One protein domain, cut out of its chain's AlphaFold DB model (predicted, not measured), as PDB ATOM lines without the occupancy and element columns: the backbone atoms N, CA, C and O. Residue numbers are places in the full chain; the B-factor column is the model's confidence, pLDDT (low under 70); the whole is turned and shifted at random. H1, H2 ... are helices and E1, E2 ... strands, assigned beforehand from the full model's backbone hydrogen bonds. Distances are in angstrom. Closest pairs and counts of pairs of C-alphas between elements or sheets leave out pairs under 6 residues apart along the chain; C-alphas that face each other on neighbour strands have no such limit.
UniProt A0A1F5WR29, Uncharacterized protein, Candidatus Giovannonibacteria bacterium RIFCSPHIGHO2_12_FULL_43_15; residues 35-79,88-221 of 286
ATOM      1  N   ASP A  35       0.084   4.371  22.623       91.56
ATOM      2  CA  ASP A  35      -0.128   3.205  23.480       91.56
ATOM      3  C   ASP A  35       1.181   2.422  23.591       91.56
ATOM      4  O   ASP A  35       2.016   2.477  22.682       91.56
ATOM      5  N   ASP A  36       1.361   1.690  24.691       91.88
ATOM      6  CA  ASP A  36       2.447   0.716  24.780       91.88
ATOM      7  C   ASP A  36       2.048  -0.504  23.946       91.88
ATOM      8  O   ASP A  36       1.321  -1.401  24.377       91.88
ATOM      9  N   ILE A  37       2.512  -0.529  22.700       88.75
ATOM     10  CA  ILE A  37       2.136  -1.584  21.764       88.75
ATOM     11  C   ILE A  37       2.653  -2.969  22.191       88.75
ATOM     12  O   ILE A  37       2.095  -3.978  21.760       88.75
ATOM     13  N   PHE A  38       3.665  -3.048  23.061       85.50
ATOM     14  CA  PHE A  38       4.155  -4.318  23.603       85.50
ATOM     15  C   PHE A  38       3.500  -4.719  24.918       85.50
ATOM     16  O   PHE A  38       3.816  -5.794  25.446       85.50
ATOM     17  N   GLU A  39       2.556  -3.920  25.414       87.25
ATOM     18  CA  GLU A  39       1.760  -4.284  26.572       87.25
ATOM     19  C   GLU A  39       1.046  -5.624  26.333       87.25
ATOM     20  O   GLU A  39       0.509  -5.925  25.257       87.25
ATOM     21  N   TYR A  40       1.062  -6.472  27.361       86.56
ATOM     22  CA  TYR A  40       0.347  -7.739  27.348       86.56
ATOM     23  C   TYR A  40      -1.137  -7.514  27.028       86.56
ATOM     24  O   TYR A  40      -1.816  -6.725  27.682       86.56
ATOM     25  N   GLY A  41      -1.676  -8.278  26.078       87.88
ATOM     26  CA  GLY A  41      -3.080  -8.169  25.680       87.88
ATOM     27  C   GLY A  41      -3.333  -7.248  24.484       87.88
ATOM     28  O   GLY A  41      -4.454  -7.252  23.968       87.88
ATOM     29  N   THR A  42      -2.321  -6.533  23.985       90.69
ATOM     30  CA  THR A  42      -2.445  -5.709  22.776       90.69
ATOM     31  C   THR A  42      -2.745  -6.572  21.549       90.69
ATOM     32  O   THR A  42      -1.981  -7.471  21.191       90.69
ATOM     33  N   ALA A  43      -3.883  -6.320  20.898       92.56
ATOM     34  CA  ALA A  43      -4.331  -7.078  19.732       92.56
ATOM     35  C   ALA A  43      -3.859  -6.435  18.426       92.56
ATOM     36  O   ALA A  43      -3.946  -5.217  18.252       92.56
ATOM     37  N   TYR A  44      -3.406  -7.266  17.487       90.31
ATOM     38  CA  TYR A  44      -2.892  -6.795  16.206       90.31
ATOM     39  C   TYR A  44      -3.159  -7.756  15.047       90.31
ATOM     40  O   TYR A  44      -3.246  -8.972  15.214       90.31
ATOM     41  N   THR A  45      -3.265  -7.213  13.836       87.25
ATOM     42  CA  THR A  45      -3.380  -7.993  12.595       87.25
ATOM     43  C   THR A  45      -2.581  -7.345  11.477       87.25
ATOM     44  O   THR A  45      -2.629  -6.129  11.316       87.25
ATOM     45  N   ALA A  46      -1.887  -8.138  10.662       83.06
ATOM     46  CA  ALA A  46      -1.307  -7.624   9.425       83.06
ATOM     47  C   ALA A  46      -2.401  -7.368   8.386       83.06
ATOM     48  O   ALA A  46      -3.346  -8.149   8.264       83.06
ATOM     49  N   ILE A  47      -2.241  -6.297   7.611       78.81
ATOM     50  CA  ILE A  47      -3.088  -6.004   6.444       78.81
ATOM     51  C   ILE A  47      -2.376  -6.290   5.116       78.81
ATOM     52  O   ILE A  47      -2.951  -6.121   4.048       78.81
ATOM     53  N   THR A  48      -1.141  -6.791   5.167       69.62
ATOM     54  CA  THR A  48      -0.356  -7.196   3.996       69.62
ATOM     55  C   THR A  48      -0.166  -8.712   4.011       69.62
ATOM     56  O   THR A  48       0.673  -9.232   4.743       69.62
ATOM     57  N   ALA A  49      -0.969  -9.439   3.232       52.72
ATOM     58  CA  ALA A  49      -1.045 -10.902   3.300       52.72
ATOM     59  C   ALA A  49      -0.046 -11.648   2.393       52.72
ATOM     60  O   ALA A  49       0.007 -12.876   2.430       52.72
ATOM     61  N   GLN A  50       0.741 -10.960   1.558       53.94
ATOM     62  CA  GLN A  50       1.645 -11.624   0.612       53.94
ATOM     63  C   GLN A  50       3.110 -11.286   0.879       53.94
ATOM     64  O   GLN A  50       3.491 -10.129   1.055       53.94
ATOM     65  N   LYS A  51       3.945 -12.330   0.895       48.09
ATOM     66  CA  LYS A  51       5.403 -12.210   0.862       48.09
ATOM     67  C   LYS A  51       5.770 -11.461  -0.423       48.09
ATOM     68  O   LYS A  51       5.455 -11.948  -1.502       48.09
ATOM     69  N   ASN A  52       6.418 -10.302  -0.293       53.19
ATOM     70  CA  ASN A  52       6.751  -9.387  -1.395       53.19
ATOM     71  C   ASN A  52       5.545  -8.660  -2.021       53.19
ATOM     72  O   ASN A  52       5.584  -8.359  -3.212       53.19
ATOM     73  N   ALA A  53       4.480  -8.390  -1.256       61.53
ATOM     74  CA  ALA A  53       3.444  -7.470  -1.722       61.53
ATOM     75  C   ALA A  53       4.096  -6.148  -2.152       61.53
ATOM     76  O   ALA A  53       4.835  -5.540  -1.375       61.53
ATOM     77  N   ASP A  54       3.834  -5.742  -3.392       72.44
ATOM     78  CA  ASP A  54       4.292  -4.469  -3.933       72.44
ATOM     79  C   ASP A  54       3.800  -3.340  -3.012       72.44
ATOM     80  O   ASP A  54       2.588  -3.286  -2.750       72.44
ATOM     81  N   PRO A  55       4.682  -2.468  -2.480       78.00
ATOM     82  CA  PRO A  55       4.266  -1.309  -1.704       78.00
ATOM     83  C   PRO A  55       3.148  -0.508  -2.368       78.00
ATOM     84  O   PRO A  55       2.252  -0.057  -1.657       78.00
ATOM     85  N   GLU A  56       3.114  -0.441  -3.702       81.31
ATOM     86  CA  GLU A  56       2.061   0.244  -4.457       81.31
ATOM     87  C   GLU A  56       0.671  -0.371  -4.224       81.31
ATOM     88  O   GLU A  56      -0.323   0.333  -4.076       81.31
ATOM     89  N   SER A  57       0.568  -1.694  -4.067       80.94
ATOM     90  CA  SER A  57      -0.713  -2.355  -3.753       80.94
ATOM     91  C   SER A  57      -1.263  -2.006  -2.357       80.94
ATOM     92  O   SER A  57      -2.450  -2.200  -2.056       80.94
ATOM     93  N   VAL A  58      -0.400  -1.490  -1.478       84.00
ATOM     94  CA  VAL A  58      -0.723  -1.155  -0.087       84.00
ATOM     95  C   VAL A  58      -0.893   0.349   0.092       84.00
ATOM     96  O   VAL A  58      -1.884   0.758   0.700       84.00
ATOM     97  N   LEU A  59       0.037   1.140  -0.446       88.00
ATOM     98  CA  LEU A  59       0.129   2.592  -0.290       88.00
ATOM     99  C   LEU A  59      -0.333   3.392  -1.513       88.00
ATOM    100  O   LEU A  59      -0.503   4.601  -1.389       88.00
ATOM    101  N   GLY A  60      -0.565   2.757  -2.663       85.00
ATOM    102  CA  GLY A  60      -1.119   3.420  -3.842       85.00
ATOM    103  C   GLY A  60      -2.550   3.916  -3.619       85.00
ATOM    104  O   GLY A  60      -3.182   3.672  -2.584       85.00
ATOM    105  N   ASP A  61      -3.093   4.642  -4.591       81.75
ATOM    106  CA  ASP A  61      -4.470   5.140  -4.530       81.75
ATOM    107  C   ASP A  61      -5.497   4.004  -4.515       81.75
ATOM    108  O   ASP A  61      -5.443   3.071  -5.318       81.75
ATOM    109  N   ASN A  62      -6.449   4.069  -3.577       79.00
ATOM    110  CA  ASN A  62      -7.357   2.958  -3.265       79.00
ATOM    111  C   ASN A  62      -6.622   1.659  -2.867       79.00
ATOM    112  O   ASN A  62      -7.167   0.549  -2.995       79.00
ATOM    113  N   GLY A  63      -5.389   1.799  -2.373       84.44
ATOM    114  CA  GLY A  63      -4.581   0.731  -1.808       84.44
ATOM    115  C   GLY A  63      -5.196   0.138  -0.543       84.44
ATOM    116  O   GLY A  63      -6.227   0.582  -0.023       84.44
ATOM    117  N   THR A  64      -4.568  -0.922  -0.039       84.50
ATOM    118  CA  THR A  64      -5.078  -1.650   1.131       84.50
ATOM    119  C   THR A  64      -5.145  -0.771   2.384       84.50
ATOM    120  O   THR A  64      -6.120  -0.868   3.132       84.50
ATOM    121  N   LEU A  65      -4.166   0.118   2.599       88.00
ATOM    122  CA  LEU A  65      -4.147   1.000   3.768       88.00
ATOM    123  C   LEU A  65      -5.334   1.975   3.764       88.00
ATOM    124  O   LEU A  65      -6.057   2.054   4.753       88.00
ATOM    125  N   GLU A  66      -5.587   2.653   2.643       87.69
ATOM    126  CA  GLU A  66      -6.692   3.615   2.494       87.69
ATOM    127  C   GLU A  66      -8.054   2.951   2.763       87.69
ATOM    128  O   GLU A  66      -8.878   3.468   3.518       87.69
ATOM    129  N   LYS A  67      -8.259   1.730   2.251       85.44
ATOM    130  CA  LYS A  67      -9.470   0.938   2.524       85.44
ATOM    131  C   LYS A  67      -9.623   0.588   4.003       85.44
ATOM    132  O   LYS A  67     -10.733   0.655   4.532       85.44
ATOM    133  N   VAL A  68      -8.536   0.206   4.672       88.44
ATOM    134  CA  VAL A  68      -8.554  -0.137   6.101       88.44
ATOM    135  C   VAL A  68      -8.847   1.092   6.958       88.44
ATOM    136  O   VAL A  68      -9.652   0.996   7.880       88.44
ATOM    137  N   LEU A  69      -8.266   2.248   6.639       89.38
ATOM    138  CA  LEU A  69      -8.545   3.498   7.350       89.38
ATOM    139  C   LEU A  69     -10.016   3.922   7.198       89.38
ATOM    140  O   LEU A  69     -10.655   4.303   8.179       89.38
ATOM    141  N   LYS A  70     -10.585   3.763   5.996       86.94
ATOM    142  CA  LYS A  70     -11.963   4.174   5.685       86.94
ATOM    143  C   LYS A  70     -13.031   3.195   6.176       86.94
ATOM    144  O   LYS A  70     -14.117   3.590   6.601       86.94
ATOM    145  N   HIS A  71     -12.765   1.893   6.093       84.25
ATOM    146  CA  HIS A  71     -13.779   0.849   6.295       84.25
ATOM    147  C   HIS A  71     -13.462  -0.119   7.433       84.25
ATOM    148  O   HIS A  71     -14.353  -0.848   7.893       84.25
ATOM    149  N   GLY A  72     -12.238  -0.073   7.948       86.81
ATOM    150  CA  GLY A  72     -11.739  -0.957   8.983       86.81
ATOM    151  C   GLY A  72     -11.167  -2.247   8.405       86.81
ATOM    152  O   GLY A  72     -11.156  -2.466   7.192       86.81
ATOM    153  N   VAL A  73     -10.709  -3.139   9.282       85.31
ATOM    154  CA  VAL A  73     -10.203  -4.446   8.850       85.31
ATOM    155  C   VAL A  73     -11.381  -5.371   8.590       85.31
ATOM    156  O   VAL A  73     -12.102  -5.796   9.502       85.31
ATOM    157  N   ILE A  74     -11.568  -5.683   7.314       77.50
ATOM    158  CA  ILE A  74     -12.575  -6.613   6.831       77.50
ATOM    159  C   ILE A  74     -11.923  -7.989   6.677       77.50
ATOM    160  O   ILE A  74     -10.959  -8.153   5.937       77.50
ATOM    161  N   GLY A  75     -12.449  -8.980   7.398       68.31
ATOM    162  CA  GLY A  75     -11.950 -10.352   7.330       68.31
ATOM    163  C   GLY A  75     -12.205 -11.013   5.975       68.31
ATOM    164  O   GLY A  75     -13.071 -10.589   5.208       68.31
ATOM    165  N   THR A  76     -11.493 -12.099   5.694       60.62
ATOM    166  CA  THR A  76     -11.687 -12.876   4.465       60.62
ATOM    167  C   THR A  76     -12.754 -13.956   4.664       60.62
ATOM    168  O   THR A  76     -13.003 -14.435   5.779       60.62
ATOM    169  N   SER A  77     -13.441 -14.332   3.580       48.06
ATOM    170  CA  SER A  77     -14.276 -15.535   3.577       48.06
ATOM    171  C   SER A  77     -13.379 -16.760   3.461       48.06
ATOM    172  O   SER A  77     -12.542 -16.833   2.568       48.06
ATOM    173  N   ARG A  78     -13.548 -17.732   4.361       44.19
ATOM    174  CA  ARG A  78     -12.751 -18.961   4.372       44.19
ATOM    175  C   ARG A  78     -13.188 -19.891   3.231       44.19
ATOM    176  O   ARG A  78     -14.006 -20.779   3.430       44.19
ATOM    177  N   SER A  79     -12.623 -19.689   2.052       34.62
ATOM    178  CA  SER A  79     -12.518 -20.677   0.974       34.62
ATOM    179  C   SER A  79     -11.287 -20.297   0.160       34.62
ATOM    180  O   SER A  79     -11.057 -19.111  -0.038       34.62
ATOM    181  N   LYS A  88     -10.907  -6.345  -3.503       46.72
ATOM    182  CA  LYS A  88     -11.645  -5.080  -3.378       46.72
ATOM    183  C   LYS A  88     -12.858  -5.267  -2.461       46.72
ATOM    184  O   LYS A  88     -13.976  -5.406  -2.958       46.72
ATOM    185  N   PRO A  89     -12.685  -5.303  -1.125       51.69
ATOM    186  CA  PRO A  89     -13.814  -5.341  -0.208       51.69
ATOM    187  C   PRO A  89     -14.462  -3.953  -0.160       51.69
ATOM    188  O   PRO A  89     -14.264  -3.185   0.773       51.69
ATOM    189  N   GLU A  90     -15.253  -3.630  -1.180       59.38
ATOM    190  CA  GLU A  90     -16.247  -2.566  -1.072       59.38
ATOM    191  C   GLU A  90     -17.224  -2.936   0.060       59.38
ATOM    192  O   GLU A  90     -17.708  -4.080   0.093       59.38
ATOM    193  N   PRO A  91     -17.559  -2.021   0.994       59.75
ATOM    194  CA  PRO A  91     -18.429  -2.311   2.137       59.75
ATOM    195  C   PRO A  91     -19.752  -2.988   1.759       59.75
ATOM    196  O   PRO A  91     -20.245  -3.840   2.499       59.75
ATOM    197  N   ALA A  92     -20.296  -2.667   0.581       60.34
ATOM    198  CA  ALA A  92     -21.503  -3.283   0.035       60.34
ATOM    199  C   ALA A  92     -21.317  -4.779  -0.294       60.34
ATOM    200  O   ALA A  92     -22.169  -5.603   0.048       60.34
ATOM    201  N   VAL A  93     -20.183  -5.152  -0.897       60.47
ATOM    202  CA  VAL A  93     -19.837  -6.550  -1.211       60.47
ATOM    203  C   VAL A  93     -19.583  -7.329   0.078       60.47
ATOM    204  O   VAL A  93     -20.036  -8.468   0.219       60.47
ATOM    205  N   TRP A  94     -18.929  -6.697   1.054       60.88
ATOM    206  CA  TRP A  94     -18.716  -7.282   2.372       60.88
ATOM    207  C   TRP A  94     -20.027  -7.515   3.135       60.88
ATOM    208  O   TRP A  94     -20.265  -8.621   3.618       60.88
ATOM    209  N   HIS A  95     -20.913  -6.517   3.209       62.38
ATOM    210  CA  HIS A  95     -22.230  -6.649   3.841       62.38
ATOM    211  C   HIS A  95     -23.080  -7.740   3.189       62.38
ATOM    212  O   HIS A  95     -23.740  -8.507   3.896       62.38
ATOM    213  N   ARG A  96     -23.036  -7.851   1.856       64.31
ATOM    214  CA  ARG A  96     -23.698  -8.932   1.126       64.31
ATOM    215  C   ARG A  96     -23.127 -10.300   1.520       64.31
ATOM    216  O   ARG A  96     -23.884 -11.158   1.964       64.31
ATOM    217  N   LYS A  97     -21.798 -10.478   1.484       62.38
ATOM    218  CA  LYS A  97     -21.127 -11.731   1.888       62.38
ATOM    219  C   LYS A  97     -21.362 -12.077   3.368       62.38
ATOM    220  O   LYS A  97     -21.512 -13.252   3.697       62.38
ATOM    221  N   LEU A  98     -21.443 -11.090   4.264       63.06
ATOM    222  CA  LEU A  98     -21.789 -11.303   5.674       63.06
ATOM    223  C   LEU A  98     -23.220 -11.847   5.817       63.06
ATOM    224  O   LEU A  98     -23.432 -12.799   6.568       63.06
ATOM    225  N   LYS A  99     -24.183 -11.279   5.075       62.00
ATOM    226  CA  LYS A  99     -25.580 -11.740   5.056       62.00
ATOM    227  C   LYS A  99     -25.727 -13.133   4.435       62.00
ATOM    228  O   LYS A  99     -26.449 -13.958   4.985       62.00
ATOM    229  N   GLU A 100     -25.029 -13.395   3.331       60.50
ATOM    230  CA  GLU A 100     -25.134 -14.638   2.555       60.50
ATOM    231  C   GLU A 100     -24.352 -15.799   3.179       60.50
ATOM    232  O   GLU A 100     -24.892 -16.886   3.369       60.50
ATOM    233  N   LYS A 101     -23.075 -15.581   3.515       58.03
ATOM    234  CA  LYS A 101     -22.158 -16.648   3.944       58.03
ATOM    235  C   LYS A 101     -22.002 -16.742   5.463       58.03
ATOM    236  O   LYS A 101     -21.480 -17.745   5.937       58.03
ATOM    237  N   LYS A 102     -22.408 -15.719   6.237       56.44
ATOM    238  CA  LYS A 102     -22.236 -15.627   7.711       56.44
ATOM    239  C   LYS A 102     -20.811 -15.950   8.204       56.44
ATOM    240  O   LYS A 102     -20.611 -16.374   9.342       56.44
ATOM    241  N   GLN A 103     -19.811 -15.807   7.336       56.19
ATOM    242  CA  GLN A 103     -18.450 -16.296   7.557       56.19
ATOM    243  C   GLN A 103     -17.437 -15.302   6.995       56.19
ATOM    244  O   GLN A 103     -16.721 -15.576   6.038       56.19
ATOM    245  N   VAL A 104     -17.388 -14.129   7.614       64.56
ATOM    246  CA  VAL A 104     -16.234 -13.232   7.541       64.56
ATOM    247  C   VAL A 104     -15.425 -13.532   8.792       64.56
ATOM    248  O   VAL A 104     -15.991 -13.524   9.883       64.56
ATOM    249  N   THR A 105     -14.143 -13.863   8.650       75.88
ATOM    250  CA  THR A 105     -13.261 -14.067   9.807       75.88
ATOM    251  C   THR A 105     -12.084 -13.118   9.703       75.88
ATOM    252  O   THR A 105     -11.382 -13.117   8.696       75.88
ATOM    253  N   VAL A 106     -11.884 -12.298  10.732       81.44
ATOM    254  CA  VAL A 106     -10.634 -11.564  10.924       81.44
ATOM    255  C   VAL A 106      -9.750 -12.428  11.809       81.44
ATOM    256  O   VAL A 106     -10.145 -12.753  12.933       81.44
ATOM    257  N   SER A 107      -8.594 -12.822  11.285       84.25
ATOM    258  CA  SER A 107      -7.537 -13.458  12.068       84.25
ATOM    259  C   SER A 107      -6.638 -12.383  12.656       84.25
ATOM    260  O   SER A 107      -6.353 -11.399  11.984       84.25
ATOM    261  N   PHE A 108      -6.203 -12.558  13.896       87.19
ATOM    262  CA  PHE A 108      -5.351 -11.592  14.585       87.19
ATOM    263  C   PHE A 108      -4.521 -12.283  15.665       87.19
ATOM    264  O   PHE A 108      -4.791 -13.426  16.025       87.19
ATOM    265  N   ASN A 109      -3.524 -11.596  16.198       87.69
ATOM    266  CA  ASN A 109      -2.696 -12.062  17.301       87.69
ATOM    267  C   ASN A 109      -2.850 -11.145  18.513       87.69
ATOM    268  O   ASN A 109      -3.336 -10.020  18.394       87.69
ATOM    269  N   ILE A 110      -2.469 -11.655  19.684       89.56
ATOM    270  CA  ILE A 110      -2.492 -10.901  20.936       89.56
ATOM    271  C   ILE A 110      -1.102 -10.975  21.561       89.56
ATOM    272  O   ILE A 110      -0.564 -12.068  21.769       89.56
ATOM    273  N   GLN A 111      -0.534  -9.814  21.870       84.88
ATOM    274  CA  GLN A 111       0.769  -9.691  22.508       84.88
ATOM    275  C   GLN A 111       0.787 -10.431  23.851       84.88
ATOM    276  O   GLN A 111      -0.138 -10.315  24.657       84.88
ATOM    277  N   GLY A 112       1.821 -11.249  24.066       79.69
ATOM    278  CA  GLY A 112       1.935 -12.133  25.232       79.69
ATOM    279  C   GLY A 112       1.085 -13.410  25.173       79.69
ATOM    280  O   GLY A 112       1.176 -14.231  26.079       79.69
ATOM    281  N   ARG A 113       0.282 -13.619  24.117       84.00
ATOM    282  CA  ARG A 113      -0.601 -14.795  23.970       84.00
ATOM    283  C   ARG A 113      -0.469 -15.532  22.633       84.00
ATOM    284  O   ARG A 113      -1.117 -16.565  22.443       84.00
ATOM    285  N   SER A 114       0.368 -15.040  21.723       81.00
ATOM    286  CA  SER A 114       0.669 -15.674  20.436       81.00
ATOM    287  C   SER A 114       2.174 -15.941  20.303       81.00
ATOM    288  O   SER A 114       2.969 -15.016  20.432       81.00
ATOM    289  N   PHE A 115       2.577 -17.184  20.007       73.44
ATOM    290  CA  PHE A 115       3.994 -17.607  19.994       73.44
ATOM    291  C   PHE A 115       4.399 -18.354  18.717       73.44
ATOM    292  O   PHE A 115       3.564 -18.979  18.071       73.44
ATOM    293  N   ARG A 116       5.682 -18.358  18.335       67.12
ATOM    294  CA  ARG A 116       6.135 -19.103  17.144       67.12
ATOM    295  C   ARG A 116       6.022 -20.612  17.360       67.12
ATOM    296  O   ARG A 116       6.440 -21.123  18.395       67.12
ATOM    297  N   SER A 117       5.533 -21.340  16.356       60.50
ATOM    298  CA  SER A 117       5.378 -22.809  16.383       60.50
ATOM    299  C   SER A 117       6.612 -23.574  16.905       60.50
ATOM    300  O   SER A 117       6.487 -24.477  17.733       60.50
ATOM    301  N   GLY A 118       7.823 -23.178  16.497       55.91
ATOM    302  CA  GLY A 118       9.089 -23.767  16.966       55.91
ATOM    303  C   GLY A 118       9.388 -23.564  18.460       55.91
ATOM    304  O   GLY A 118      10.071 -24.388  19.059       55.91
ATOM    305  N   GLN A 119       8.820 -22.534  19.089       55.00
ATOM    306  CA  GLN A 119       9.055 -22.171  20.494       55.00
ATOM    307  C   GLN A 119       8.143 -22.935  21.473       55.00
ATOM    308  O   GLN A 119       8.341 -22.878  22.682       55.00
ATOM    309  N   ILE A 120       7.172 -23.702  20.964       52.62
ATOM    310  CA  ILE A 120       6.155 -24.417  21.761       52.62
ATOM    311  C   ILE A 120       6.586 -25.872  22.082       52.62
ATOM    312  O   ILE A 120       5.838 -26.658  22.661       52.62
ATOM    313  N   HIS A 121       7.816 -26.271  21.741       43.38
ATOM    314  CA  HIS A 121       8.236 -27.683  21.766       43.38
ATOM    315  C   HIS A 121       8.600 -28.266  23.145       43.38
ATOM    316  O   HIS A 121       8.852 -29.468  23.237       43.38
ATOM    317  N   SER A 122       8.554 -27.496  24.238       43.78
ATOM    318  CA  SER A 122       8.670 -28.071  25.584       43.78
ATOM    319  C   SER A 122       7.291 -28.447  26.134       43.78
ATOM    320  O   SER A 122       6.507 -27.592  26.536       43.78
ATOM    321  N   LYS A 123       6.989 -29.749  26.196       42.19
ATOM    322  CA  LYS A 123       5.748 -30.291  26.789       42.19
ATOM    323  C   LYS A 123       5.632 -30.068  28.308       42.19
ATOM    324  O   LYS A 123       4.609 -30.440  28.877       42.19
ATOM    325  N   THR A 124       6.660 -29.535  28.968       41.16
ATOM    326  CA  THR A 124       6.798 -29.580  30.434       41.16
ATOM    327  C   THR A 124       7.217 -28.265  31.081       41.16
ATOM    328  O   THR A 124       7.235 -28.200  32.305       41.16
ATOM    329  N   THR A 125       7.538 -27.221  30.316       43.44
ATOM    330  CA  THR A 125       7.949 -25.940  30.904       43.44
ATOM    331  C   THR A 125       6.783 -24.955  30.839       43.44
ATOM    332  O   THR A 125       6.382 -24.586  29.734       43.44
ATOM    333  N   PRO A 126       6.220 -24.527  31.986       44.81
ATOM    334  CA  PRO A 126       5.317 -23.390  32.018       44.81
ATOM    335  C   PRO A 126       6.056 -22.192  31.426       44.81
ATOM    336  O   PRO A 126       7.206 -21.949  31.809       44.81
ATOM    337  N   PRO A 127       5.447 -21.459  30.493       49.16
ATOM    338  CA  PRO A 127       5.995 -20.212  30.018       49.16
ATOM    339  C   PRO A 127       6.359 -19.272  31.175       49.16
ATOM    340  O   PRO A 127       5.507 -18.586  31.712       49.16
ATOM    341  N   ARG A 128       7.648 -19.128  31.488       48.16
ATOM    342  CA  ARG A 128       8.189 -17.809  31.863       48.16
ATOM    343  C   ARG A 128       8.354 -16.959  30.596       48.16
ATOM    344  O   ARG A 128       9.332 -16.236  30.467       48.16
ATOM    345  N   LEU A 129       7.470 -17.129  29.604       53.56
ATOM    346  CA  LEU A 129       7.690 -16.564  28.280       53.56
ATOM    347  C   LEU A 129       7.598 -15.053  28.379       53.56
ATOM    348  O   LEU A 129       8.544 -14.428  27.959       53.56
ATOM    349  N   HIS A 130       6.590 -14.443  29.005       48.31
ATOM    350  CA  HIS A 130       6.433 -12.989  28.895       48.31
ATOM    351  C   HIS A 130       7.630 -12.164  29.416       48.31
ATOM    352  O   HIS A 130       8.122 -11.300  28.695       48.31
ATOM    353  N   GLU A 131       8.163 -12.452  30.610       45.50
ATOM    354  CA  GLU A 131       9.322 -11.713  31.147       45.50
ATOM    355  C   GLU A 131      10.642 -12.041  30.428       45.50
ATOM    356  O   GLU A 131      11.433 -11.133  30.194       45.50
ATOM    357  N   LEU A 132      10.878 -13.298  30.021       46.44
ATOM    358  CA  LEU A 132      12.056 -13.655  29.207       46.44
ATOM    359  C   LEU A 132      11.970 -13.050  27.791       46.44
ATOM    360  O   LEU A 132      12.976 -12.632  27.228       46.44
ATOM    361  N   TYR A 133      10.758 -12.936  27.248       50.25
ATOM    362  CA  TYR A 133      10.429 -12.376  25.933       50.25
ATOM    363  C   TYR A 133      10.550 -10.848  25.904       50.25
ATOM    364  O   TYR A 133      10.853 -10.281  24.866       50.25
ATOM    365  N   LEU A 134      10.358 -10.164  27.034       45.06
ATOM    366  CA  LEU A 134      10.663  -8.732  27.160       45.06
ATOM    367  C   LEU A 134      12.160  -8.461  27.402       45.06
ATOM    368  O   LEU A 134      12.620  -7.344  27.182       45.06
ATOM    369  N   GLN A 135      12.920  -9.449  27.890       43.72
ATOM    370  CA  GLN A 135      14.357  -9.304  28.163       43.72
ATOM    371  C   GLN A 135      15.225  -9.559  26.926       43.72
ATOM    372  O   GLN A 135      16.276  -8.934  26.770       43.72
ATOM    373  N   GLU A 136      14.803 -10.450  26.031       44.59
ATOM    374  CA  GLU A 136      15.514 -10.707  24.784       44.59
ATOM    375  C   GLU A 136      15.017  -9.739  23.687       44.59
ATOM    376  O   GLU A 136      13.896  -9.836  23.195       44.59
ATOM    377  N   LYS A 137      15.875  -8.798  23.258       39.81
ATOM    378  CA  LYS A 137      15.580  -7.819  22.183       39.81
ATOM    379  C   LYS A 137      15.066  -8.450  20.877       39.81
ATOM    380  O   LYS A 137      14.409  -7.782  20.087       39.81
ATOM    381  N   GLU A 138      15.337  -9.734  20.657       39.16
ATOM    382  CA  GLU A 138      14.879 -10.509  19.499       39.16
ATOM    383  C   GLU A 138      13.360 -10.782  19.483       39.16
ATOM    384  O   GLU A 138      12.835 -11.271  18.480       39.16
ATOM    385  N   TYR A 139      12.628 -10.439  20.546       44.78
ATOM    386  CA  TYR A 139      11.242 -10.866  20.747       44.78
ATOM    387  C   TYR A 139      10.232  -9.714  20.800       44.78
ATOM    388  O   TYR A 139       9.031  -9.955  20.802       44.78
ATOM    389  N   HIS A 140      10.683  -8.464  20.686       46.06
ATOM    390  CA  HIS A 140       9.815  -7.301  20.443       46.06
ATOM    391  C   HIS A 140       9.182  -7.286  19.044       46.06
ATOM    392  O   HIS A 140       8.510  -6.344  18.655       46.06
ATOM    393  N   HIS A 141       9.359  -8.326  18.243       50.50
ATOM    394  CA  HIS A 141       8.831  -8.316  16.895       50.50
ATOM    395  C   HIS A 141       7.353  -8.700  16.916       50.50
ATOM    396  O   HIS A 141       6.988  -9.800  17.338       50.50
ATOM    397  N   PHE A 142       6.511  -7.824  16.366       51.44
ATOM    398  CA  PHE A 142       5.187  -8.177  15.860       51.44
ATOM    399  C   PHE A 142       5.341  -9.222  14.755       51.44
ATOM    400  O   PHE A 142       5.336  -8.939  13.558       51.44
ATOM    401  N   TYR A 143       5.541 -10.465  15.175       51.09
ATOM    402  CA  TYR A 143       5.932 -11.542  14.295       51.09
ATOM    403  C   TYR A 143       4.699 -12.014  13.533       51.09
ATOM    404  O   TYR A 143       3.894 -12.810  14.015       51.09
ATOM    405  N   ASN A 144       4.568 -11.549  12.297       52.28
ATOM    406  CA  ASN A 144       3.877 -12.315  11.280       52.28
ATOM    407  C   ASN A 144       4.920 -13.194  10.593       52.28
ATOM    408  O   ASN A 144       5.710 -12.712   9.787       52.28
ATOM    409  N   VAL A 145       4.910 -14.502  10.879       43.81
ATOM    410  CA  VAL A 145       5.818 -15.514  10.275       43.81
ATOM    411  C   VAL A 145       5.829 -15.458   8.744       43.81
ATOM    412  O   VAL A 145       6.763 -15.927   8.098       43.81
ATOM    413  N   TRP A 146       4.799 -14.846   8.164       44.94
ATOM    414  CA  TRP A 146       4.552 -14.798   6.738       44.94
ATOM    415  C   TRP A 146       4.658 -13.394   6.119       44.94
ATOM    416  O   TRP A 146       4.604 -13.299   4.891       44.94
ATOM    417  N   HIS A 147       4.815 -12.309   6.898       53.72
ATOM    418  CA  HIS A 147       4.540 -10.957   6.386       53.72
ATOM    419  C   HIS A 147       5.495  -9.875   6.910       53.72
ATOM    420  O   HIS A 147       5.539  -9.593   8.101       53.72
ATOM    421  N   ARG A 148       6.195  -9.216   5.979       62.75
ATOM    422  CA  ARG A 148       6.797  -7.893   6.176       62.75
ATOM    423  C   ARG A 148       5.760  -6.861   5.753       62.75
ATOM    424  O   ARG A 148       5.638  -6.599   4.559       62.75
ATOM    425  N   GLY A 149       5.010  -6.286   6.685       79.38
ATOM    426  CA  GLY A 149       4.208  -5.126   6.323       79.38
ATOM    427  C   GLY A 149       3.513  -4.387   7.441       79.38
ATOM    428  O   GLY A 149       4.044  -4.335   8.541       79.38
ATOM    429  N   ILE A 150       2.381  -3.750   7.139       86.69
ATOM    430  CA  ILE A 150       1.686  -2.899   8.108       86.69
ATOM    431  C   ILE A 150       0.828  -3.779   9.016       86.69
ATOM    432  O   ILE A 150      -0.062  -4.496   8.541       86.69
ATOM    433  N   SER A 151       1.086  -3.709  10.320       88.44
ATOM    434  CA  SER A 151       0.219  -4.300  11.341       88.44
ATOM    435  C   SER A 151      -0.680  -3.232  11.946       88.44
ATOM    436  O   SER A 151      -0.227  -2.155  12.303       88.44
ATOM    437  N   ILE A 152      -1.967  -3.533  12.060       91.69
ATOM    438  CA  ILE A 152      -2.975  -2.676  12.675       91.69
ATOM    439  C   ILE A 152      -3.161  -3.115  14.117       91.69
ATOM    440  O   ILE A 152      -3.492  -4.277  14.352       91.69
ATOM    441  N   VAL A 153      -2.978  -2.187  15.052       93.50
ATOM    442  CA  VAL A 153      -3.253  -2.364  16.482       93.50
ATOM    443  C   VAL A 153      -4.678  -1.914  16.764       93.50
ATOM    444  O   VAL A 153      -5.103  -0.855  16.292       93.50
ATOM    445  N   PHE A 154      -5.437  -2.701  17.522       93.38
ATOM    446  CA  PHE A 154      -6.850  -2.413  17.741       93.38
ATOM    447  C   PHE A 154      -7.382  -2.864  19.100       93.38
ATOM    448  O   PHE A 154      -6.831  -3.727  19.777       93.38
ATOM    449  N   ASP A 155      -8.507  -2.263  19.475       92.12
ATOM    450  CA  ASP A 155      -9.185  -2.493  20.739       92.12
ATOM    451  C   ASP A 155     -10.104  -3.724  20.713       92.12
ATOM    452  O   ASP A 155     -11.077  -3.787  19.946       92.12
ATOM    453  N   ILE A 156      -9.841  -4.661  21.626       92.44
ATOM    454  CA  ILE A 156     -10.669  -5.846  21.880       92.44
ATOM    455  C   ILE A 156     -11.388  -5.826  23.236       92.44
ATOM    456  O   ILE A 156     -12.085  -6.785  23.550       92.44
ATOM    457  N   SER A 157     -11.286  -4.754  24.024       91.06
ATOM    458  CA  SER A 157     -11.884  -4.645  25.371       91.06
ATOM    459  C   SER A 157     -13.403  -4.856  25.390       91.06
ATOM    460  O   SER A 157     -13.957  -5.398  26.343       91.06
ATOM    461  N   ASN A 158     -14.083  -4.485  24.303       90.38
ATOM    462  CA  ASN A 158     -15.525  -4.670  24.126       90.38
ATOM    463  C   ASN A 158     -15.916  -6.071  23.613       90.38
ATOM    464  O   ASN A 158     -17.095  -6.314  23.327       90.38
ATOM    465  N   LEU A 159     -14.949  -6.974  23.433       92.25
ATOM    466  CA  LEU A 159     -15.164  -8.332  22.947       92.25
ATOM    467  C   LEU A 159     -15.003  -9.341  24.083       92.25
ATOM    468  O   LEU A 159     -14.093  -9.257  24.902       92.25
ATOM    469  N   LYS A 160     -15.868 -10.354  24.093       93.81
ATOM    470  CA  LYS A 160     -15.781 -11.470  25.033       93.81
ATOM    471  C   LYS A 160     -15.016 -12.638  24.415       93.81
ATOM    472  O   LYS A 160     -15.384 -13.123  23.344       93.81
ATOM    473  N   GLU A 161     -14.004 -13.133  25.115       93.19
ATOM    474  CA  GLU A 161     -13.330 -14.368  24.722       93.19
ATOM    475  C   GLU A 161     -14.256 -15.581  24.915       93.19
ATOM    476  O   GLU A 161     -14.948 -15.700  25.932       93.19
ATOM    477  N   ILE A 162     -14.288 -16.483  23.934       90.94
ATOM    478  CA  ILE A 162     -15.024 -17.751  23.998       90.94
ATOM    479  C   ILE A 162     -14.069 -18.950  24.013       90.94
ATOM    480  O   ILE A 162     -12.956 -18.855  23.490       90.94
ATOM    481  N   PRO A 163     -14.507 -20.109  24.546       87.31
ATOM    482  CA  PRO A 163     -13.710 -21.330  24.498       87.31
ATOM    483  C   PRO A 163     -13.297 -21.710  23.063       87.31
ATOM    484  O   PRO A 163     -14.070 -21.469  22.127       87.31
ATOM    485  N   PRO A 164     -12.129 -22.357  22.875       84.00
ATOM    486  CA  PRO A 164     -11.662 -22.780  21.561       84.00
ATOM    487  C   PRO A 164     -12.692 -23.633  20.818       84.00
ATOM    488  O   PRO A 164     -13.226 -24.606  21.354       84.00
ATOM    489  N   GLN A 165     -12.933 -23.300  19.550       81.25
ATOM    490  CA  GLN A 165     -13.755 -24.113  18.661       81.25
ATOM    491  C   GLN A 165     -12.853 -25.000  17.807       81.25
ATOM    492  O   GLN A 165     -12.269 -24.556  16.813       81.25
ATOM    493  N   TYR A 166     -12.752 -26.269  18.201       74.62
ATOM    494  CA  TYR A 166     -12.012 -27.278  17.452       74.62
ATOM    495  C   TYR A 166     -12.763 -27.640  16.179       74.62
ATOM    496  O   TYR A 166     -13.895 -28.121  16.229       74.62
ATOM    497  N   VAL A 167     -12.122 -27.411  15.040       67.75
ATOM    498  CA  VAL A 167     -12.716 -27.686  13.732       67.75
ATOM    499  C   VAL A 167     -11.995 -28.877  13.122       67.75
ATOM    500  O   VAL A 167     -10.786 -28.821  12.907       67.75
ATOM    501  N   HIS A 168     -12.725 -29.954  12.830       62.66
ATOM    502  CA  HIS A 168     -12.214 -30.995  11.940       62.66
ATOM    503  C   HIS A 168     -12.221 -30.459  10.505       62.66
ATOM    504  O   HIS A 168     -13.149 -29.740  10.134       62.66
ATOM    505  N   GLU A 169     -11.223 -30.828   9.696       54.72
ATOM    506  CA  GLU A 169     -11.006 -30.323   8.324       54.72
ATOM    507  C   GLU A 169     -12.253 -30.373   7.422       54.72
ATOM    508  O   GLU A 169     -12.393 -29.552   6.524       54.72
ATOM    509  N   LYS A 170     -13.193 -31.290   7.696       52.53
ATOM    510  CA  LYS A 170     -14.434 -31.491   6.929       52.53
ATOM    511  C   LYS A 170     -15.687 -30.832   7.528       52.53
ATOM    512  O   LYS A 170     -16.779 -31.028   7.007       52.53
ATOM    513  N   SER A 171     -15.569 -30.095   8.632       58.75
ATOM    514  CA  SER A 171     -16.713 -29.484   9.328       58.75
ATOM    515  C   SER A 171     -16.768 -27.971   9.115       58.75
ATOM    516  O   SER A 171     -15.757 -27.284   9.248       58.75
ATOM    517  N   HIS A 172     -17.959 -27.438   8.827       61.44
ATOM    518  CA  HIS A 172     -18.200 -25.998   8.880       61.44
ATOM    519  C   HIS A 172     -18.321 -25.578  10.353       61.44
ATOM    520  O   HIS A 172     -19.299 -25.954  11.007       61.44
ATOM    521  N   PRO A 173     -17.349 -24.833  10.913       66.19
ATOM    522  CA  PRO A 173     -17.425 -24.417  12.304       66.19
ATOM    523  C   PRO A 173     -18.615 -23.482  12.495       66.19
ATOM    524  O   PRO A 173     -18.920 -22.658  11.626       66.19
ATOM    525  N   LYS A 174     -19.269 -23.584  13.656       73.88
ATOM    526  CA  LYS A 174     -20.336 -22.650  14.016       73.88
ATOM    527  C   LYS A 174     -19.792 -21.215  13.981       73.88
ATOM    528  O   LYS A 174     -18.646 -20.980  14.374       73.88
ATOM    529  N   PRO A 175     -20.586 -20.240  13.519       76.12
ATOM    530  CA  PRO A 175     -20.196 -18.847  13.627       76.12
ATOM    531  C   PRO A 175     -19.936 -18.471  15.094       76.12
ATOM    532  O   PRO A 175     -20.566 -19.006  16.009       76.12
ATOM    533  N   PHE A 176     -18.973 -17.580  15.318       81.19
ATOM    534  CA  PHE A 176     -18.764 -16.979  16.627       81.19
ATOM    535  C   PHE A 176     -19.938 -16.039  16.916       81.19
ATOM    536  O   PHE A 176     -20.384 -15.327  16.010       81.19
ATOM    537  N   PRO A 177     -20.456 -16.019  18.154       84.25
ATOM    538  CA  PRO A 177     -21.452 -15.035  18.539       84.25
ATOM    539  C   PRO A 177     -20.959 -13.596  18.283       84.25
ATOM    540  O   PRO A 177     -19.750 -13.334  18.309       84.25
ATOM    541  N   PRO A 178     -21.866 -12.631  18.066       83.12
ATOM    542  CA  PRO A 178     -21.493 -11.223  17.978       83.12
ATOM    543  C   PRO A 178     -20.694 -10.768  19.205       83.12
ATOM    544  O   PRO A 178     -20.942 -11.242  20.311       83.12
ATOM    545  N   LYS A 179     -19.766  -9.820  19.012       87.56
ATOM    546  CA  LYS A 179     -18.890  -9.285  20.072       87.56
ATOM    547  C   LYS A 179     -18.078 -10.361  20.805       87.56
ATOM    548  O   LYS A 179     -17.828 -10.247  22.002       87.56
ATOM    549  N   THR A 180     -17.665 -11.407  20.094       91.56
ATOM    550  CA  THR A 180     -16.772 -12.425  20.646       91.56
ATOM    551  C   THR A 180     -15.550 -12.658  19.778       91.56
ATOM    552  O   THR A 180     -15.570 -12.412  18.567       91.56
ATOM    553  N   PHE A 181     -14.495 -13.151  20.416       92.19
ATOM    554  CA  PHE A 181     -13.301 -13.659  19.761       92.19
ATOM    555  C   PHE A 181     -12.859 -14.962  20.425       92.19
ATOM    556  O   PHE A 181     -13.264 -15.275  21.540       92.19
ATOM    557  N   GLY A 182     -12.029 -15.736  19.744       89.88
ATOM    558  CA  GLY A 182     -11.492 -16.971  20.296       89.88
ATOM    559  C   GLY A 182     -10.653 -17.719  19.279       89.88
ATOM    560  O   GLY A 182     -10.451 -17.259  18.155       89.88
ATOM    561  N   ILE A 183     -10.174 -18.893  19.663       85.12
ATOM    562  CA  ILE A 183      -9.318 -19.701  18.797       85.12
ATOM    563  C   ILE A 183     -10.185 -20.635  17.947       85.12
ATOM    564  O   ILE A 183     -11.078 -21.322  18.453       85.12
ATOM    565  N   ARG A 184      -9.917 -20.665  16.639       79.19
ATOM    566  CA  ARG A 184     -10.584 -21.540  15.668       79.19
ATOM    567  C   ARG A 184      -9.537 -22.317  14.878       79.19
ATOM    568  O   ARG A 184      -8.877 -21.764  14.007       79.19
ATOM    569  N   GLY A 185      -9.409 -23.614  15.135       73.19
ATOM    570  CA  GLY A 185      -8.359 -24.411  14.500       73.19
ATOM    571  C   GLY A 185      -8.332 -25.872  14.926       73.19
ATOM    572  O   GLY A 185      -9.207 -26.339  15.658       73.19
ATOM    573  N   GLY A 186      -7.323 -26.596  14.443       67.44
ATOM    574  CA  GLY A 186      -7.018 -27.942  14.915       67.44
ATOM    575  C   GLY A 186      -6.426 -27.908  16.325       67.44
ATOM    576  O   GLY A 186      -5.896 -26.892  16.770       67.44
ATOM    577  N   ARG A 187      -6.473 -29.040  17.042       67.38
ATOM    578  CA  ARG A 187      -5.865 -29.169  18.386       67.38
ATOM    579  C   ARG A 187      -4.360 -28.877  18.404       67.38
ATOM    580  O   ARG A 187      -3.829 -28.546  19.456       67.38
ATOM    581  N   SER A 188      -3.687 -29.010  17.264       66.62
ATOM    582  CA  SER A 188      -2.273 -28.681  17.070       66.62
ATOM    583  C   SER A 188      -1.972 -27.181  17.121       66.62
ATOM    584  O   SER A 188      -0.808 -26.821  17.229       66.62
ATOM    585  N   HIS A 189      -2.985 -26.311  17.040       66.06
ATOM    586  CA  HIS A 189      -2.803 -24.855  16.984       66.06
ATOM    587  C   HIS A 189      -2.845 -24.201  18.376       66.06
ATOM    588  O   HIS A 189      -2.637 -22.998  18.499       66.06
ATOM    589  N   LEU A 190      -3.137 -24.984  19.422       67.50
ATOM    590  CA  LEU A 190      -3.170 -24.516  20.803       67.50
ATOM    591  C   LEU A 190      -1.856 -24.804  21.512       67.50
ATOM    592  O   LEU A 190      -1.351 -25.931  21.480       67.50
ATOM    593  N   VAL A 191      -1.386 -23.812  22.262       65.69
ATOM    594  CA  VAL A 191      -0.431 -24.063  23.335       65.69
ATOM    595  C   VAL A 191      -1.202 -24.768  24.449       65.69
ATOM    596  O   VAL A 191      -2.203 -24.263  24.951       65.69
ATOM    597  N   LYS A 192      -0.783 -25.988  24.797       65.19
ATOM    598  CA  LYS A 192      -1.497 -26.820  25.786       65.19
ATOM    599  C   LYS A 192      -1.413 -26.263  27.206       65.19
ATOM    600  O   LYS A 192      -2.262 -26.590  28.030       65.19
ATOM    601  N   THR A 193      -0.390 -25.461  27.472       64.62
ATOM    602  CA  THR A 193      -0.149 -24.825  28.762       64.62
ATOM    603  C   THR A 193      -0.591 -23.366  28.669       64.62
ATOM    604  O   THR A 193      -0.131 -22.678  27.755       64.62
ATOM    605  N   PRO A 194      -1.473 -22.894  29.566       71.06
ATOM    606  CA  PRO A 194      -1.774 -21.473  29.688       71.06
ATOM    607  C   PRO A 194      -0.515 -20.646  29.977       71.06
ATOM    608  O   PRO A 194       0.490 -21.187  30.446       71.06
ATOM    609  N   ASP A 195      -0.579 -19.343  29.720       74.19
ATOM    610  CA  ASP A 195       0.457 -18.419  30.187       74.19
ATOM    611  C   ASP A 195       0.452 -18.271  31.719       74.19
ATOM    612  O   ASP A 195      -0.383 -18.837  32.432       74.19
ATOM    613  N   GLU A 196       1.390 -17.482  32.242       71.31
ATOM    614  CA  GLU A 196       1.513 -17.197  33.672       71.31
ATOM    615  C   GLU A 196       0.275 -16.523  34.294       71.31
ATOM    616  O   GLU A 196       0.126 -16.513  35.516       71.31
ATOM    617  N   ARG A 197      -0.640 -15.998  33.468       79.19
ATOM    618  CA  ARG A 197      -1.911 -15.385  33.881       79.19
ATOM    619  C   ARG A 197      -3.095 -16.350  33.754       79.19
ATOM    620  O   ARG A 197      -4.227 -15.962  34.036       79.19
ATOM    621  N   GLY A 198      -2.855 -17.600  33.356       81.00
ATOM    622  CA  GLY A 198      -3.885 -18.620  33.169       81.00
ATOM    623  C   GLY A 198      -4.662 -18.491  31.855       81.00
ATOM    624  O   GLY A 198      -5.670 -19.179  31.682       81.00
ATOM    625  N   ASN A 199      -4.213 -17.647  30.923       85.06
ATOM    626  CA  ASN A 199      -4.892 -17.431  29.652       85.06
ATOM    627  C   ASN A 199      -4.442 -18.432  28.590       85.06
ATOM    628  O   ASN A 199      -3.306 -18.901  28.561       85.06
ATOM    629  N   LEU A 200      -5.356 -18.747  27.670       82.50
ATOM    630  CA  LEU A 200      -5.051 -19.594  26.523       82.50
ATOM    631  C   LEU A 200      -4.134 -18.868  25.542       82.50
ATOM    632  O   LEU A 200      -4.338 -17.683  25.246       82.50
ATOM    633  N   CYS A 201      -3.195 -19.625  24.981       80.31
ATOM    634  CA  CYS A 201      -2.253 -19.141  23.989       80.31
ATOM    635  C   CYS A 201      -2.344 -19.946  22.691       80.31
ATOM    636  O   CYS A 201      -2.763 -21.109  22.655       80.31
ATOM    637  N   THR A 202      -1.925 -19.308  21.611       79.06
ATOM    638  CA  THR A 202      -1.993 -19.830  20.245       79.06
ATOM    639  C   THR A 202      -0.636 -19.691  19.571       79.06
ATOM    640  O   THR A 202       0.250 -18.992  20.075       79.06
ATOM    641  N   THR A 203      -0.450 -20.345  18.427       75.25
ATOM    642  CA  THR A 203       0.717 -20.035  17.599       75.25
ATOM    643  C   THR A 203       0.444 -18.777  16.767       75.25
ATOM    644  O   THR A 203      -0.685 -18.568  16.328       75.25
ATOM    645  N   ILE A 204       1.449 -17.935  16.523       74.62
ATOM    646  CA  ILE A 204       1.323 -16.712  15.700       74.62
ATOM    647  C   ILE A 204       0.832 -16.987  14.271       74.62
ATOM    648  O   ILE A 204       0.264 -16.098  13.642       74.62
ATOM    649  N   GLU A 205       1.030 -18.203  13.752       72.38
ATOM    650  CA  GLU A 205       0.548 -18.627  12.434       72.38
ATOM    651  C   GLU A 205      -0.972 -18.848  12.390       72.38
ATOM    652  O   GLU A 205      -1.572 -18.735  11.321       72.38
ATOM    653  N   TYR A 206      -1.599 -19.163  13.528       73.94
ATOM    654  CA  TYR A 206      -3.038 -19.442  13.607       73.94
ATOM    655  C   TYR A 206      -3.819 -18.369  14.361       73.94
ATOM    656  O   TYR A 206      -4.958 -18.079  13.990       73.94
ATOM    657  N   GLY A 207      -3.214 -17.777  15.388       83.44
ATOM    658  CA  GLY A 207      -3.759 -16.638  16.105       83.44
ATOM    659  C   GLY A 207      -5.117 -16.895  16.761       83.44
ATOM    660  O   GLY A 207      -5.487 -18.017  17.129       83.44
ATOM    661  N   PHE A 208      -5.839 -15.798  16.916       88.38
ATOM    662  CA  PHE A 208      -7.224 -15.685  17.335       88.38
ATOM    663  C   PHE A 208      -8.086 -15.292  16.137       88.38
ATOM    664  O   PHE A 208      -7.609 -14.874  15.082       88.38
ATOM    665  N   SER A 209      -9.393 -15.442  16.289       87.06
ATOM    666  CA  SER A 209     -10.371 -15.114  15.265       87.06
ATOM    667  C   SER A 209     -11.537 -14.337  15.855       87.06
ATOM    668  O   SER A 209     -11.938 -14.562  16.995       87.06
ATOM    669  N   LEU A 210     -12.127 -13.455  15.058       86.81
ATOM    670  CA  LEU A 210     -13.408 -12.812  15.348       86.81
ATOM    671  C   LEU A 210     -14.245 -12.734  14.064       86.81
ATOM    672  O   LEU A 210     -13.707 -12.768  12.959       86.81
ATOM    673  N   GLN A 211     -15.571 -12.664  14.198       80.25
ATOM    674  CA  GLN A 211     -16.499 -12.694  13.051       80.25
ATOM    675  C   GLN A 211     -17.134 -11.353  12.680       80.25
ATOM    676  O   GLN A 211     -18.024 -11.279  11.833       80.25
ATOM    677  N   SER A 212     -16.682 -10.283  13.317       79.62
ATOM    678  CA  SER A 212     -17.057  -8.920  12.945       79.62
ATOM    679  C   SER A 212     -15.919  -8.266  12.163       79.62
ATOM    680  O   SER A 212     -14.816  -8.795  12.102       79.62
ATOM    681  N   ARG A 213     -16.172  -7.132  11.509       82.62
ATOM    682  CA  ARG A 213     -15.053  -6.278  11.093       82.62
ATOM    683  C   ARG A 213     -14.444  -5.625  12.331       82.62
ATOM    684  O   ARG A 213     -15.172  -5.356  13.287       82.62
ATOM    685  N   ILE A 214     -13.167  -5.282  12.263       86.69
ATOM    686  CA  ILE A 214     -12.596  -4.287  13.174       86.69
ATOM    687  C   ILE A 214     -12.988  -2.936  12.595       86.69
ATOM    688  O   ILE A 214     -12.592  -2.614  11.479       86.69
ATOM    689  N   SER A 215     -13.836  -2.179  13.288       87.81
ATOM    690  CA  SER A 215     -14.242  -0.859  12.799       87.81
ATOM    691  C   SER A 215     -13.067   0.130  12.843       87.81
ATOM    692  O   SER A 215     -12.205  -0.018  13.707       87.81
ATOM    693  N   PRO A 216     -13.041   1.162  11.978       88.94
ATOM    694  CA  PRO A 216     -11.988   2.177  12.006       88.94
ATOM    695  C   PRO A 216     -11.761   2.790  13.396       88.94
ATOM    696  O   PRO A 216     -10.630   2.917  13.843       88.94
ATOM    697  N   ARG A 217     -12.846   3.032  14.144       88.44
ATOM    698  CA  ARG A 217     -12.810   3.577  15.514       88.44
ATOM    699  C   ARG A 217     -12.154   2.664  16.551       88.44
ATOM    700  O   ARG A 217     -11.816   3.128  17.632       88.44
ATOM    701  N   GLN A 218     -12.033   1.369  16.265       91.12
ATOM    702  CA  GLN A 218     -11.318   0.431  17.131       91.12
ATOM    703  C   GLN A 218      -9.818   0.418  16.846       91.12
ATOM    704  O   GLN A 218      -9.081  -0.173  17.629       91.12
ATOM    705  N   ILE A 219      -9.360   1.023  15.747       92.56
ATOM    706  CA  ILE A 219      -7.940   1.092  15.421       92.56
ATOM    707  C   ILE A 219      -7.277   2.096  16.362       92.56
ATOM    708  O   ILE A 219      -7.681   3.255  16.450       92.56
ATOM    709  N   ARG A 220      -6.250   1.626  17.069       92.69
ATOM    710  CA  ARG A 220      -5.486   2.420  18.035       92.69
ATOM    711  C   ARG A 220      -4.142   2.878  17.494       92.69
ATOM    712  O   ARG A 220      -3.639   3.894  17.943       92.69
ATOM    713  N   GLY A 221      -3.583   2.164  16.522       94.06
ATOM    714  CA  GLY A 221      -2.278   2.478  15.955       94.06
ATOM    715  C   GLY A 221      -1.915   1.551  14.806       94.06
ATOM    716  O   GLY A 221      -2.652   0.612  14.485       94.06
TER     717      GLY A 221
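What this domain is: This is residues 35 to 79 and 88 to 221 of the 286 residues of an uncharacterized protein of Candidatus Giovannonibacteria bacterium RIFCSPHIGHO2_12_FULL_43_15 (UniProt A0A1F5WR29). With little regular structure, a strongly twisted antiparallel sheet, E4 E6 E2 E1 E3 E7, runs through loops, H1 to H3 toward one end, H4 and H5 toward the other. The printed part has 179 residues, 62 in named elements (E1 H1 H2 H3 E2 H4 H5 E3 E4 E5 E6 E7), class mixed; it is compact, radius of gyration of the C-alphas 16.5 A, spans 49 by 37 by 30 A.

Where its parts are: E1 is residues 43 to 46, from C-alpha 43 at (-4.331, -7.078, 19.732); H1 55 to 59; H2 64 to 71; H3 91 to 101, 14.9 A; E2 104 to 110, 19.3 A; H4 117 to 120; H5 129 to 135; E3 151 to 154; E4 180 to 182; E5 201 to 203; E6 208 to 210; E7 219 to 221, with C-alpha 221 at (-2.278, 2.478, 15.955).

How they stand to each other: E2 is staggered, N 109 and O 44 of E1 at 2.8 A, N 208 of E6 and O 108 at 2.7 A, within hydrogen-bond range. E2, H4 H5, E3 form a split strand-helix-strand unit, two strands of one sheet with helices between them along the chain and E1 between them in the sheet, crossover right-handed. H2 and H3 only graze the sheet. H1 and H2 touch only at the corner, C-alphas of Val 58 and Thr 64 closest, 4.5 A. Every O i to N i+4 pair is within range in H1, H2, H3 and H5; H4 is too short for one.

The domain as a whole: Residues 80 to 87 are not printed, C-alphas 79 and 88 being 16.2 A apart. Links H5 to E3, E3 to E4 and E4 to E5 are long. Of the printed residues 76 have pLDDT under 70, among them 116 to 148.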